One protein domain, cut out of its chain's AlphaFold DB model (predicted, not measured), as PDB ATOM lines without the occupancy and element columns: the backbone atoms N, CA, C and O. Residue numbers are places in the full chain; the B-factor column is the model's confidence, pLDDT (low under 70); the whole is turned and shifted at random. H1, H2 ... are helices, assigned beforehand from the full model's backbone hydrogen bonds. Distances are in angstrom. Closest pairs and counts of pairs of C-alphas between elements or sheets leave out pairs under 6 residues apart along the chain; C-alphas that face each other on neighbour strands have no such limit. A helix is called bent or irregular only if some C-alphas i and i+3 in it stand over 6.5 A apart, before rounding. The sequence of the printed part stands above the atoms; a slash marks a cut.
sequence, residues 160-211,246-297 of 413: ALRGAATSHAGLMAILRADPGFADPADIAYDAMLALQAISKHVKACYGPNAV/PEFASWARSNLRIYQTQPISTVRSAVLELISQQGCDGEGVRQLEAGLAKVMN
ATOM      1  N   ALA A 160      22.668  35.668  89.986       51.44
ATOM      2  CA  ALA A 160      23.062  34.633  89.026       51.44
ATOM      3  C   ALA A 160      23.095  35.118  87.565       51.44
ATOM      4  O   ALA A 160      23.906  34.658  86.769       51.44
ATOM      5  N   LEU A 161      22.249  36.087  87.198       56.94
ATOM      6  CA  LEU A 161      22.178  36.615  85.834       56.94
ATOM      7  C   LEU A 161      23.118  37.793  85.588       56.94
ATOM      8  O   LEU A 161      23.332  38.146  84.431       56.94
ATOM      9  N   ARG A 162      23.704  38.403  86.628       57.41
ATOM     10  CA  ARG A 162      24.479  39.650  86.488       57.41
ATOM     11  C   ARG A 162      25.634  39.519  85.505       57.41
ATOM     12  O   ARG A 162      25.778  40.375  84.644       57.41
ATOM     13  N   GLY A 163      26.431  38.453  85.605       47.56
ATOM     14  CA  GLY A 163      27.583  38.245  84.721       47.56
ATOM     15  C   GLY A 163      27.193  37.995  83.261       47.56
ATOM     16  O   GLY A 163      27.839  38.508  82.350       47.56
ATOM     17  N   ALA A 164      26.110  37.252  83.024       56.00
ATOM     18  CA  ALA A 164      25.624  36.995  81.672       56.00
ATOM     19  C   ALA A 164      24.970  38.244  81.067       56.00
ATOM     20  O   ALA A 164      25.291  38.621  79.946       56.00
ATOM     21  N   ALA A 165      24.116  38.934  81.825       57.44
ATOM     22  CA  ALA A 165      23.359  40.089  81.351       57.44
ATOM     23  C   ALA A 165      24.273  41.246  80.905       57.44
ATOM     24  O   ALA A 165      23.928  42.011  80.012       57.44
ATOM     25  N   THR A 166      25.472  41.358  81.479       52.78
ATOM     26  CA  THR A 166      26.464  42.358  81.065       52.78
ATOM     27  C   THR A 166      27.124  42.098  79.717       52.78
ATOM     28  O   THR A 166      27.509  43.046  79.037       52.78
ATOM     29  N   SER A 167      27.246  40.832  79.329       50.78
ATOM     30  CA  SER A 167      27.905  40.425  78.082       50.78
ATOM     31  C   SER A 167      26.906  40.119  76.963       50.78
ATOM     32  O   SER A 167      27.310  39.923  75.822       50.78
ATOM     33  N   HIS A 168      25.613  40.073  77.295       60.44
ATOM     34  CA  HIS A 168      24.521  39.662  76.420       60.44
ATOM     35  C   HIS A 168      23.422  40.735  76.415       60.44
ATOM     36  O   HIS A 168      22.612  40.831  77.342       60.44
ATOM     37  N   ALA A 169      23.420  41.576  75.377       62.06
ATOM     38  CA  ALA A 169      22.501  42.710  75.262       62.06
ATOM     39  C   ALA A 169      21.026  42.273  75.166       62.06
ATOM     40  O   ALA A 169      20.157  42.944  75.727       62.06
ATOM     41  N   GLY A 170      20.744  41.122  74.544       70.88
ATOM     42  CA  GLY A 170      19.403  40.543  74.481       70.88
ATOM     43  C   GLY A 170      18.886  40.116  75.856       70.88
ATOM     44  O   GLY A 170      17.762  40.455  76.225       70.88
ATOM     45  N   LEU A 171      19.722  39.462  76.672       76.44
ATOM     46  CA  LEU A 171      19.387  39.115  78.059       76.44
ATOM     47  C   LEU A 171      19.109  40.365  78.905       76.44
ATOM     48  O   LEU A 171      18.191  40.372  79.727       76.44
ATOM     49  N   MET A 172      19.867  41.439  78.691       69.38
ATOM     50  CA  MET A 172      19.608  42.714  79.352       69.38
ATOM     51  C   MET A 172      18.256  43.314  78.940       69.38
ATOM     52  O   MET A 172      17.495  43.738  79.808       69.38
ATOM     53  N   ALA A 173      17.932  43.318  77.644       69.69
ATOM     54  CA  ALA A 173      16.644  43.788  77.130       69.69
ATOM     55  C   ALA A 173      15.464  43.002  77.729       69.69
ATOM     56  O   ALA A 173      14.476  43.594  78.166       69.69
ATOM     57  N   ILE A 174      15.613  41.675  77.838       84.88
ATOM     58  CA  ILE A 174      14.657  40.783  78.504       84.88
ATOM     59  C   ILE A 174      14.457  41.215  79.958       84.88
ATOM     60  O   ILE A 174      13.335  41.505  80.356       84.88
ATOM     61  N   LEU A 175      15.526  41.323  80.750       79.38
ATOM     62  CA  LEU A 175      15.421  41.635  82.182       79.38
ATOM     63  C   LEU A 175      14.817  43.011  82.470       79.38
ATOM     64  O   LEU A 175      14.190  43.193  83.515       79.38
ATOM     65  N   ARG A 176      15.001  43.966  81.553       71.19
ATOM     66  CA  ARG A 176      14.399  45.304  81.618       71.19
ATOM     67  C   ARG A 176      12.967  45.365  81.110       71.19
ATOM     68  O   ARG A 176      12.329  46.400  81.271       71.19
ATOM     69  N   ALA A 177      12.486  44.295  80.480       79.00
ATOM     70  CA  ALA A 177      11.234  44.289  79.741       79.00
ATOM     71  C   ALA A 177      11.180  45.414  78.677       79.00
ATOM     72  O   ALA A 177      10.132  46.019  78.443       79.00
ATOM     73  N   ASP A 178      12.318  45.694  78.031       77.25
ATOM     74  CA  ASP A 178      12.472  46.761  77.039       77.25
ATOM     75  C   ASP A 178      12.978  46.186  75.704       77.25
ATOM     76  O   ASP A 178      14.186  46.010  75.521       77.25
ATOM     77  N   PRO A 179      12.076  45.884  74.749       72.50
ATOM     78  CA  PRO A 179      12.462  45.334  73.455       72.50
ATOM     79  C   PRO A 179      13.232  46.327  72.569       72.50
ATOM     80  O   PRO A 179      13.787  45.905  71.561       72.50
ATOM     81  N   GLY A 180      13.268  47.623  72.909       70.00
ATOM     82  CA  GLY A 180      14.044  48.632  72.183       70.00
ATOM     83  C   GLY A 180      15.506  48.736  72.629       70.00
ATOM     84  O   GLY A 180      16.266  49.489  72.027       70.00
ATOM     85  N   PHE A 181      15.907  48.005  73.677       65.38
ATOM     86  CA  PHE A 181      17.242  48.111  74.273       65.38
ATOM     87  C   PHE A 181      18.352  47.423  73.460       65.38
ATOM     88  O   PHE A 181      19.518  47.792  73.586       65.38
ATOM     89  N   ALA A 182      18.015  46.408  72.664       65.25
ATOM     90  CA  ALA A 182      18.974  45.614  71.897       65.25
ATOM     91  C   ALA A 182      18.404  45.235  70.528       65.25
ATOM     92  O   ALA A 182      17.196  45.321  70.301       65.25
ATOM     93  N   ASP A 183      19.276  44.780  69.626       74.75
ATOM     94  CA  ASP A 183      18.847  44.321  68.311       74.75
ATOM     95  C   ASP A 183      17.896  43.116  68.437       74.75
ATOM     96  O   ASP A 183      18.150  42.197  69.226       74.75
ATOM     97  N   PRO A 184      16.818  43.043  67.631       82.25
ATOM     98  CA  PRO A 184      15.849  41.948  67.715       82.25
ATOM     99  C   PRO A 184      16.464  40.549  67.559       82.25
ATOM    100  O   PRO A 184      15.935  39.578  68.097       82.25
ATOM    101  N   ALA A 185      17.577  40.437  66.826       77.75
ATOM    102  CA  ALA A 185      18.306  39.184  66.659       77.75
ATOM    103  C   ALA A 185      18.977  38.725  67.965       77.75
ATOM    104  O   ALA A 185      18.861  37.550  68.314       77.75
ATOM    105  N   ASP A 186      19.599  39.645  68.706       76.69
ATOM    106  CA  ASP A 186      20.237  39.359  69.996       76.69
ATOM    107  C   ASP A 186      19.190  38.994  71.048       76.69
ATOM    108  O   ASP A 186      19.349  38.021  71.788       76.69
ATOM    109  N   ILE A 187      18.065  39.719  71.060       84.56
ATOM    110  CA  ILE A 187      16.920  39.410  71.926       84.56
ATOM    111  C   ILE A 187      16.400  38.003  71.635       84.56
ATOM    112  O   ILE A 187      16.222  37.212  72.560       84.56
ATOM    113  N   ALA A 188      16.166  37.666  70.363       88.50
ATOM    114  CA  ALA A 188      15.658  36.349  69.992       88.50
ATOM    115  C   ALA A 188      16.647  35.222  70.330       88.50
ATOM    116  O   ALA A 188      16.230  34.142  70.757       88.50
ATOM    117  N   TYR A 189      17.946  35.478  70.183       86.44
ATOM    118  CA  TYR A 189      19.003  34.541  70.543       86.44
ATOM    119  C   TYR A 189      19.037  34.259  72.051       86.44
ATOM    120  O   TYR A 189      18.887  33.107  72.468       86.44
ATOM    121  N   ASP A 190      19.153  35.298  72.878       86.12
ATOM    122  CA  ASP A 190      19.234  35.144  74.333       86.12
ATOM    123  C   ASP A 190      17.913  34.625  74.930       86.12
ATOM    124  O   ASP A 190      17.925  33.820  75.866       86.12
ATOM    125  N   ALA A 191      16.767  35.004  74.352       93.81
ATOM    126  CA  ALA A 191      15.462  34.478  74.742       93.81
ATOM    127  C   ALA A 191      15.347  32.970  74.482       93.81
ATOM    128  O   ALA A 191      14.853  32.233  75.338       93.81
ATOM    129  N   MET A 192      15.835  32.483  73.335       93.25
ATOM    130  CA  MET A 192      15.852  31.049  73.042       93.25
ATOM    131  C   MET A 192      16.756  30.293  74.025       93.25
ATOM    132  O   MET A 192      16.361  29.247  74.536       93.25
ATOM    133  N   LEU A 193      17.931  30.838  74.360       89.19
ATOM    134  CA  LEU A 193      18.831  30.248  75.359       89.19
ATOM    135  C   LEU A 193      18.198  30.173  76.756       89.19
ATOM    136  O   LEU A 193      18.354  29.165  77.451       89.19
ATOM    137  N   ALA A 194      17.453  31.203  77.163       91.31
ATOM    138  CA  ALA A 194      16.709  31.198  78.420       91.31
ATOM    139  C   ALA A 194      15.594  30.136  78.423       91.31
ATOM    140  O   ALA A 194      15.487  29.362  79.376       91.31
ATOM    141  N   LEU A 195      14.812  30.028  77.341       92.06
ATOM    142  CA  LEU A 195      13.778  28.993  77.199       92.06
ATOM    143  C   LEU A 195      14.371  27.575  77.213       92.06
ATOM    144  O   LEU A 195      13.813  26.681  77.849       92.06
ATOM    145  N   GLN A 196      15.524  27.365  76.573       86.31
ATOM    146  CA  GLN A 196      16.254  26.096  76.643       86.31
ATOM    147  C   GLN A 196      16.679  25.757  78.075       86.31
ATOM    148  O   GLN A 196      16.505  24.620  78.513       86.31
ATOM    149  N   ALA A 197      17.227  26.726  78.817       83.12
ATOM    150  CA  ALA A 197      17.604  26.535  80.215       83.12
ATOM    151  C   ALA A 197      16.397  26.131  81.072       83.12
ATOM    152  O   ALA A 197      16.453  25.123  81.776       83.12
ATOM    153  N   ILE A 198      15.286  26.860  80.944       84.38
ATOM    154  CA  ILE A 198      14.017  26.566  81.626       84.38
ATOM    155  C   ILE A 198      13.529  25.149  81.294       84.38
ATOM    156  O   ILE A 198      13.150  24.395  82.192       84.38
ATOM    157  N   SER A 199      13.593  24.761  80.017       80.81
ATOM    158  CA  SER A 199      13.177  23.439  79.542       80.81
ATOM    159  C   SER A 199      14.036  22.291  80.074       80.81
ATOM    160  O   SER A 199      13.539  21.170  80.179       80.81
ATOM    161  N   LYS A 200      15.327  22.533  80.319       71.00
ATOM    162  CA  LYS A 200      16.324  21.497  80.636       71.00
ATOM    163  C   LYS A 200      16.681  21.411  82.113       71.00
ATOM    164  O   LYS A 200      17.384  20.482  82.502       71.00
ATOM    165  N   HIS A 201      16.239  22.362  82.929       66.06
ATOM    166  CA  HIS A 201      16.498  22.312  84.358       66.06
ATOM    167  C   HIS A 201      15.764  21.129  85.003       66.06
ATOM    168  O   HIS A 201      14.614  20.845  84.666       66.06
ATOM    169  N   VAL A 202      16.396  20.490  85.993       47.91
ATOM    170  CA  VAL A 202      15.811  19.351  86.725       47.91
ATOM    171  C   VAL A 202      14.471  19.704  87.375       47.91
ATOM    172  O   VAL A 202      13.580  18.869  87.411       47.91
ATOM    173  N   LYS A 203      14.303  20.971  87.795       48.56
ATOM    174  CA  LYS A 203      13.057  21.543  88.351       48.56
ATOM    175  C   LYS A 203      11.941  21.838  87.336       48.56
ATOM    176  O   LYS A 203      10.882  22.261  87.773       48.56
ATOM    177  N   ALA A 204      12.144  21.625  86.033       62.44
ATOM    178  CA  ALA A 204      11.092  21.699  85.008       62.44
ATOM    179  C   ALA A 204      10.127  22.909  85.142       62.44
ATOM    180  O   ALA A 204       8.929  22.747  85.355       62.44
ATOM    181  N   CYS A 205      10.627  24.142  84.983       66.06
ATOM    182  CA  CYS A 205       9.837  25.364  85.236       66.06
ATOM    183  C   CYS A 205       8.822  25.732  84.136       66.06
ATOM    184  O   CYS A 205       8.209  26.793  84.176       66.06
ATOM    185  N   TYR A 206       8.636  24.871  83.137       70.06
ATOM    186  CA  TYR A 206       7.756  25.105  81.990       70.06
ATOM    187  C   TYR A 206       6.257  24.916  82.295       70.06
ATOM    188  O   TYR A 206       5.424  25.201  81.435       70.06
ATOM    189  N   GLY A 207       5.907  24.468  83.505       67.06
ATOM    190  CA  GLY A 207       4.526  24.313  83.968       67.06
ATOM    191  C   GLY A 207       3.817  23.042  83.460       67.06
ATOM    192  O   GLY A 207       4.314  22.360  82.564       67.06
ATOM    193  N   PRO A 208       2.638  22.710  84.018       60.72
ATOM    194  CA  PRO A 208       1.953  21.438  83.755       60.72
ATOM    195  C   PRO A 208       1.436  21.310  82.314       60.72
ATOM    196  O   PRO A 208       1.419  20.224  81.752       60.72
ATOM    197  N   ASN A 209       1.087  22.430  81.677       69.94
ATOM    198  CA  ASN A 209       0.536  22.455  80.319       69.94
ATOM    199  C   ASN A 209       1.598  22.750  79.250       69.94
ATOM    200  O   ASN A 209       1.280  23.314  78.204       69.94
ATOM    201  N   ALA A 210       2.872  22.452  79.513       78.62
ATOM    202  CA  ALA A 210       3.933  22.797  78.579       78.62
ATOM    203  C   ALA A 210       3.758  22.130  77.213       78.62
ATOM    204  O   ALA A 210       3.516  20.930  77.082       78.62
ATOM    205  N   VAL A 211       3.961  22.929  76.175       83.75
ATOM    206  CA  VAL A 211       3.968  22.475  74.794       83.75
ATOM    207  C   VAL A 211       5.347  21.910  74.484       83.75
ATOM    208  O   VAL A 211       6.357  22.610  74.589       83.75
ATOM    209  N   PRO A 246       2.570  27.321  77.061       87.69
ATOM    210  CA  PRO A 246       1.736  27.547  75.877       87.69
ATOM    211  C   PRO A 246       1.862  28.945  75.271       87.69
ATOM    212  O   PRO A 246       1.913  29.083  74.049       87.69
ATOM    213  N   GLU A 247       1.973  29.966  76.119       90.56
ATOM    214  CA  GLU A 247       2.067  31.373  75.739       90.56
ATOM    215  C   GLU A 247       3.317  31.636  74.885       90.56
ATOM    216  O   GLU A 247       3.259  32.361  73.895       90.56
ATOM    217  N   PHE A 248       4.434  30.975  75.199       93.75
ATOM    218  CA  PHE A 248       5.689  31.105  74.457       93.75
ATOM    219  C   PHE A 248       5.758  30.210  73.214       93.75
ATOM    220  O   PHE A 248       6.630  30.397  72.366       93.75
ATOM    221  N   ALA A 249       4.854  29.237  73.066       92.19
ATOM    222  CA  ALA A 249       4.988  28.179  72.068       92.19
ATOM    223  C   ALA A 249       4.974  28.697  70.621       92.19
ATOM    224  O   ALA A 249       5.755  28.230  69.791       92.19
ATOM    225  N   SER A 250       4.108  29.665  70.301       92.44
ATOM    226  CA  SER A 250       4.050  30.245  68.951       92.44
ATOM    227  C   SER A 250       5.340  30.988  68.605       92.44
ATOM    228  O   SER A 250       5.886  30.823  67.515       92.44
ATOM    229  N   TRP A 251       5.858  31.771  69.553       94.50
ATOM    230  CA  TRP A 251       7.109  32.501  69.373       94.50
ATOM    231  C   TRP A 251       8.299  31.545  69.233       94.50
ATOM    232  O   TRP A 251       9.105  31.693  68.313       94.50
ATOM    233  N   ALA A 252       8.372  30.519  70.089       92.25
ATOM    234  CA  ALA A 252       9.444  29.532  70.074       92.25
ATOM    235  C   ALA A 252       9.490  28.766  68.743       92.25
ATOM    236  O   ALA A 252      10.562  28.650  68.153       92.25
ATOM    237  N   ARG A 253       8.335  28.327  68.214       93.00
ATOM    238  CA  ARG A 253       8.245  27.661  66.897       93.00
ATOM    239  C   ARG A 253       8.785  28.535  65.768       93.00
ATOM    240  O   ARG A 253       9.579  28.061  64.961       93.00
ATOM    241  N   SER A 254       8.402  29.809  65.739       91.31
ATOM    242  CA  SER A 254       8.845  30.761  64.709       91.31
ATOM    243  C   SER A 254      10.348  31.060  64.760       91.31
ATOM    244  O   SER A 254      10.927  31.468  63.754       91.31
ATOM    245  N   ASN A 255      10.994  30.831  65.908       90.69
ATOM    246  CA  ASN A 255      12.412  31.117  66.136       90.69
ATOM    247  C   ASN A 255      13.287  29.861  66.286       90.69
ATOM    248  O   ASN A 255      14.468  29.983  66.604       90.69
ATOM    249  N   LEU A 256      12.765  28.661  65.997       86.56
ATOM    250  CA  LEU A 256      13.497  27.389  66.129       86.56
ATOM    251  C   LEU A 256      14.837  27.353  65.384       86.56
ATOM    252  O   LEU A 256      15.761  26.678  65.819       86.56
ATOM    253  N   ARG A 257      14.982  28.113  64.292       83.19
ATOM    254  CA  ARG A 257      16.251  28.234  63.550       83.19
ATOM    255  C   ARG A 257      17.418  28.781  64.385       83.19
ATOM    256  O   ARG A 257      18.564  28.622  63.991       83.19
ATOM    257  N   ILE A 258      17.122  29.466  65.491       83.56
ATOM    258  CA  ILE A 258      18.100  30.085  66.399       83.56
ATOM    259  C   ILE A 258      18.472  29.115  67.534       83.56
ATOM    260  O   ILE A 258      19.363  29.398  68.332       83.56
ATOM    261  N   TYR A 259      17.814  27.952  67.607       79.94
ATOM    262  CA  TYR A 259      18.065  26.950  68.632       79.94
ATOM    263  C   TYR A 259      19.536  26.530  68.635       79.94
ATOM    264  O   TYR A 259      20.033  25.923  67.688       79.94
ATOM    265  N   GLN A 260      20.230  26.854  69.722       70.88
ATOM    266  CA  GLN A 260      21.621  26.472  69.903       70.88
ATOM    267  C   GLN A 260      21.726  25.044  70.415       70.88
ATOM    268  O   GLN A 260      21.057  24.659  71.371       70.88
ATOM    269  N   THR A 261      22.602  24.284  69.771       63.19
ATOM    270  CA  THR A 261      22.903  22.887  70.098       63.19
ATOM    271  C   THR A 261      24.203  22.762  70.889       63.19
ATOM    272  O   THR A 261      24.532  21.687  71.387       63.19
ATOM    273  N   GLN A 262      24.942  23.869  71.039       54.03
ATOM    274  CA  GLN A 262      26.184  23.886  71.793       54.03
ATOM    275  C   GLN A 262      25.916  23.703  73.300       54.03
ATOM    276  O   GLN A 262      25.023  24.344  73.864       54.03
ATOM    277  N   PRO A 263      26.703  22.853  73.981       44.72
ATOM    278  CA  PRO A 263      26.507  22.551  75.397       44.72
ATOM    279  C   PRO A 263      26.878  23.714  76.328       44.72
ATOM    280  O   PRO A 263      26.431  23.734  77.473       44.72
ATOM    281  N   ILE A 264      27.667  24.686  75.858       52.00
ATOM    282  CA  ILE A 264      28.221  25.766  76.679       52.00
ATOM    283  C   ILE A 264      27.631  27.099  76.219       52.00
ATOM    284  O   ILE A 264      27.978  27.616  75.163       52.00
ATOM    285  N   SER A 265      26.741  27.664  77.032       68.00
ATOM    286  CA  SER A 265      26.243  29.032  76.878       68.00
ATOM    287  C   SER A 265      26.210  29.709  78.245       68.00
ATOM    288  O   SER A 265      25.679  29.151  79.211       68.00
ATOM    289  N   THR A 266      26.777  30.912  78.326       64.44
ATOM    290  CA  THR A 266      26.826  31.733  79.544       64.44
ATOM    291  C   THR A 266      25.425  32.096  80.023       64.44
ATOM    292  O   THR A 266      25.126  31.941  81.203       64.44
ATOM    293  N   VAL A 267      24.539  32.498  79.103       72.25
ATOM    294  CA  VAL A 267      23.129  32.803  79.406       72.25
ATOM    295  C   VAL A 267      22.408  31.559  79.903       72.25
ATOM    296  O   VAL A 267      21.776  31.597  80.956       72.25
ATOM    297  N   ARG A 268      22.545  30.433  79.191       76.44
ATOM    298  CA  ARG A 268      21.887  29.179  79.574       76.44
ATOM    299  C   ARG A 268      22.325  28.729  80.972       76.44
ATOM    300  O   ARG A 268      21.484  28.371  81.788       76.44
ATOM    301  N   SER A 269      23.625  28.792  81.257       67.69
ATOM    302  CA  SER A 269      24.190  28.409  82.558       67.69
ATOM    303  C   SER A 269      23.716  29.332  83.681       67.69
ATOM    304  O   SER A 269      23.297  28.849  84.727       67.69
ATOM    305  N   ALA A 270      23.697  30.646  83.439       64.81
ATOM    306  CA  ALA A 270      23.231  31.637  84.403       64.81
ATOM    307  C   ALA A 270      21.737  31.478  84.738       64.81
ATOM    308  O   ALA A 270      21.337  31.599  85.896       64.81
ATOM    309  N   VAL A 271      20.899  31.160  83.745       81.62
ATOM    310  CA  VAL A 271      19.471  30.881  83.969       81.62
ATOM    311  C   VAL A 271      19.278  29.574  84.744       81.62
ATOM    312  O   VAL A 271      18.462  29.530  85.661       81.62
ATOM    313  N   LEU A 272      20.048  28.522  84.441       71.25
ATOM    314  CA  LEU A 272      20.026  27.281  85.229       71.25
ATOM    315  C   LEU A 272      20.447  27.530  86.685       71.25
ATOM    316  O   LEU A 272      19.805  27.023  87.601       71.25
ATOM    317  N   GLU A 273      21.484  28.338  86.906       67.25
ATOM    318  CA  GLU A 273      21.938  28.728  88.242       67.25
ATOM    319  C   GLU A 273      20.857  29.507  88.999       67.25
ATOM    320  O   GLU A 273      20.561  29.182  90.149       67.25
ATOM    321  N   LEU A 274      20.207  30.472  88.340       73.00
ATOM    322  CA  LEU A 274      19.093  31.224  88.914       73.00
ATOM    323  C   LEU A 274      17.961  30.293  89.380       73.00
ATOM    324  O   LEU A 274      17.493  30.410  90.513       73.00
ATOM    325  N   ILE A 275      17.539  29.357  88.526       70.50
ATOM    326  CA  ILE A 275      16.477  28.389  88.847       70.50
ATOM    327  C   ILE A 275      16.918  27.445  89.977       70.50
ATOM    328  O   ILE A 275      16.120  27.081  90.848       70.50
ATOM    329  N   SER A 276      18.188  27.041  89.995       63.28
ATOM    330  CA  SER A 276      18.738  26.214  91.067       63.28
ATOM    331  C   SER A 276      18.661  26.941  92.414       63.28
ATOM    332  O   SER A 276      18.148  26.365  93.376       63.28
ATOM    333  N   GLN A 277      19.066  28.218  92.448       62.06
ATOM    334  CA  GLN A 277      19.106  29.062  93.646       62.06
ATOM    335  C   GLN A 277      17.721  29.460  94.165       62.06
ATOM    336  O   GLN A 277      17.496  29.427  95.369       62.06
ATOM    337  N   GLN A 278      16.799  29.858  93.281       62.88
ATOM    338  CA  GLN A 278      15.523  30.465  93.692       62.88
ATOM    339  C   GLN A 278      14.293  29.587  93.434       62.88
ATOM    340  O   GLN A 278      13.196  29.922  93.872       62.88
ATOM    341  N   GLY A 279      14.449  28.469  92.720       63.97
ATOM    342  CA  GLY A 279      13.315  27.671  92.248       63.97
ATOM    343  C   GLY A 279      12.540  28.350  91.114       63.97
ATOM    344  O   GLY A 279      12.861  29.457  90.691       63.97
ATOM    345  N   CYS A 280      11.513  27.669  90.601       71.19
ATOM    346  CA  CYS A 280      10.723  28.145  89.458       71.19
ATOM    347  C   CYS A 280       9.819  29.343  89.792       71.19
ATOM    348  O   CYS A 280       9.563  30.169  88.924       71.19
ATOM    349  N   ASP A 281       9.387  29.467  91.051       71.19
ATOM    350  CA  ASP A 281       8.527  30.565  91.526       71.19
ATOM    351  C   ASP A 281       9.338  31.763  92.078       71.19
ATOM    352  O   ASP A 281       8.773  32.751  92.569       71.19
ATOM    353  N   GLY A 282      10.673  31.681  92.016       66.00
ATOM    354  CA  GLY A 282      11.594  32.687  92.537       66.00
ATOM    355  C   GLY A 282      11.379  34.070  91.921       66.00
ATOM    356  O   GLY A 282      10.999  34.193  90.758       66.00
ATOM    357  N   GLU A 283      11.633  35.132  92.687       71.44
ATOM    358  CA  GLU A 283      11.457  36.517  92.223       71.44
ATOM    359  C   GLU A 283      12.248  36.805  90.938       71.44
ATOM    360  O   GLU A 283      11.701  37.367  89.990       71.44
ATOM    361  N   GLY A 284      13.499  36.345  90.856       69.94
ATOM    362  CA  GLY A 284      14.327  36.527  89.669       69.94
ATOM    363  C   GLY A 284      13.860  35.705  88.467       69.94
ATOM    364  O   GLY A 284      13.993  36.163  87.334       69.94
ATOM    365  N   VAL A 285      13.279  34.519  88.687       83.38
ATOM    366  CA  VAL A 285      12.692  33.712  87.601       83.38
ATOM    367  C   VAL A 285      11.406  34.363  87.096       83.38
ATOM    368  O   VAL A 285      11.237  34.496  85.888       83.38
ATOM    369  N   ARG A 286      10.554  34.879  87.991       83.81
ATOM    370  CA  ARG A 286       9.362  35.655  87.615       83.81
ATOM    371  C   ARG A 286       9.720  36.918  86.837       83.81
ATOM    372  O   ARG A 286       9.060  37.229  85.849       83.81
ATOM    373  N   GLN A 287      10.779  37.620  87.239       83.12
ATOM    374  CA  GLN A 287      11.296  38.764  86.491       83.12
ATOM    375  C   GLN A 287      11.755  38.357  85.084       83.12
ATOM    376  O   GLN A 287      11.402  39.023  84.111       83.12
ATOM    377  N   LEU A 288      12.514  37.263  84.967       89.69
ATOM    378  CA  LEU A 288      12.951  36.733  83.678       89.69
ATOM    379  C   LEU A 288      11.752  36.360  82.792       89.69
ATOM    380  O   LEU A 288      11.714  36.759  81.632       89.69
ATOM    381  N   GLU A 289      10.759  35.643  83.326       91.12
ATOM    382  CA  GLU A 289       9.550  35.245  82.591       91.12
ATOM    383  C   GLU A 289       8.714  36.454  82.146       91.12
ATOM    384  O   GLU A 289       8.301  36.513  80.988       91.12
ATOM    385  N   ALA A 290       8.510  37.447  83.017       89.38
ATOM    386  CA  ALA A 290       7.810  38.686  82.667       89.38
ATOM    387  C   ALA A 290       8.549  39.469  81.568       89.38
ATOM    388  O   ALA A 290       7.932  39.986  80.634       89.38
ATOM    389  N   GLY A 291       9.879  39.501  81.647       89.75
ATOM    390  CA  GLY A 291      10.751  40.060  80.626       89.75
ATOM    391  C   GLY A 291      10.620  39.358  79.276       89.75
ATOM    392  O   GLY A 291      10.398  40.009  78.253       89.75
ATOM    393  N   LEU A 292      10.692  38.020  79.278       94.44
ATOM    394  CA  LEU A 292      10.508  37.182  78.088       94.44
ATOM    395  C   LEU A 292       9.137  37.443  77.461       94.44
ATOM    396  O   LEU A 292       9.041  37.667  76.258       94.44
ATOM    397  N   ALA A 293       8.088  37.499  78.280       92.69
ATOM    398  CA  ALA A 293       6.738  37.785  77.820       92.69
ATOM    399  C   ALA A 293       6.633  39.138  77.118       92.69
ATOM    400  O   ALA A 293       6.061  39.235  76.031       92.69
ATOM    401  N   LYS A 294       7.261  40.171  77.687       91.12
ATOM    402  CA  LYS A 294       7.266  41.506  77.096       91.12
ATOM    403  C   LYS A 294       7.989  41.545  75.753       91.12
ATOM    404  O   LYS A 294       7.430  42.085  74.800       91.12
ATOM    405  N   VAL A 295       9.189  40.968  75.650       88.31
ATOM    406  CA  VAL A 295       9.960  40.999  74.392       88.31
ATOM    407  C   VAL A 295       9.382  40.082  73.312       88.31
ATOM    408  O   VAL A 295       9.519  40.365  72.125       88.31
ATOM    409  N   MET A 296       8.694  39.006  73.704       92.75
ATOM    410  CA  MET A 296       7.970  38.118  72.787       92.75
ATOM    411  C   MET A 296       6.579  38.648  72.426       92.75
ATOM    412  O   MET A 296       5.914  38.063  71.571       92.75
ATOM    413  N   ASN A 297       6.148  39.742  73.062       91.62
ATOM    414  CA  ASN A 297       4.818  40.324  72.937       91.62
ATOM    415  C   ASN A 297       3.694  39.307  73.221       91.62
ATOM    416  O   ASN A 297       2.736  39.179  72.458       91.62
TER     417      ASN A 297
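AT A GLANCE: This is residues 160 to 211 and 246 to 297 of the 413 residues of an uncharacterized protein of Roseovarius sp. THAF9 (UniProt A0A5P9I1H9). Look for a rounded cluster of mostly crossed helices, with the longest, H3, running through the middle, H2 and H5 packed on it, and H6 crossing close by. H1 covers H5 on one side of the body, and H4 lies on the opposite side. The printed part has 104 residues with six named helices, H1 to H6 in chain order, and no named strand: all helix. It is compact, with a radius of gyration of the C-alphas of 12.3 A and spans of 31 by 29 by 26 A.

HOW THE PARTS SIT: Begin at H3, residues 184 to 200. With residues 184 to 191 alone it touches H2, residues 169 to 176; the closest C-alphas, Gly 170 and Ile 187, are 3.7 A apart, and the tilt of 72 degrees is only just about perpendicular. H5, residues 266 to 278, touches H3 at Ala 197 and Arg 268, C-alphas 5.1 A apart, at a steep tilt of 46 degrees. H6, residues 283 to 296, forms a helical hairpin with H5, closest at C-alphas 275 and 285, 6.6 A. H6 also touches H2, closest at C-alphas 174 and 291, 4.5 A. H1, residues 160 to 167, touches H5 at a shallow tilt of 20 degrees, opposite ways, with C-alphas 160 and 274 closest at 5.2 A; it touches H2 only at the corner, closest at C-alphas 165 and 172, 5.0 A. H4, residues 246 to 254, only just touches H6, with 3 pairs of C-alphas within 8 A, the closest being 251 and 296 at 6.6 A. Every O i to N i+4 pair is within hydrogen-bond range in H2, H3, H5 and H6, against 2 of 4 in H1 and 3 of 5 in H4.

IN THESE COORDINATES: Find C-alpha 184 at (15.849, 41.948, 67.715); from there H3 runs 24.2 A to C-alpha 200. H6 spans 19.8 A, ending at C-alpha 296, (7.970, 38.118, 72.787), and H5 18.2 A. H1 and H4 are irregular: C-alphas 160 and 163, and likewise 247 and 250, are 7.2 A apart.

THE WHOLE: The C-alphas of Ser 167 and Asn 209, the two farthest apart, are 32.8 A apart. Residues 212 to 245 are not printed; C-alphas 211 and 246 are 5.6 A apart across the cut. The link from H4 to H5 is long, 11 residues. Mean pLDDT of the printed part is 75.2; 37 residues are under 70, among them 160 to 169.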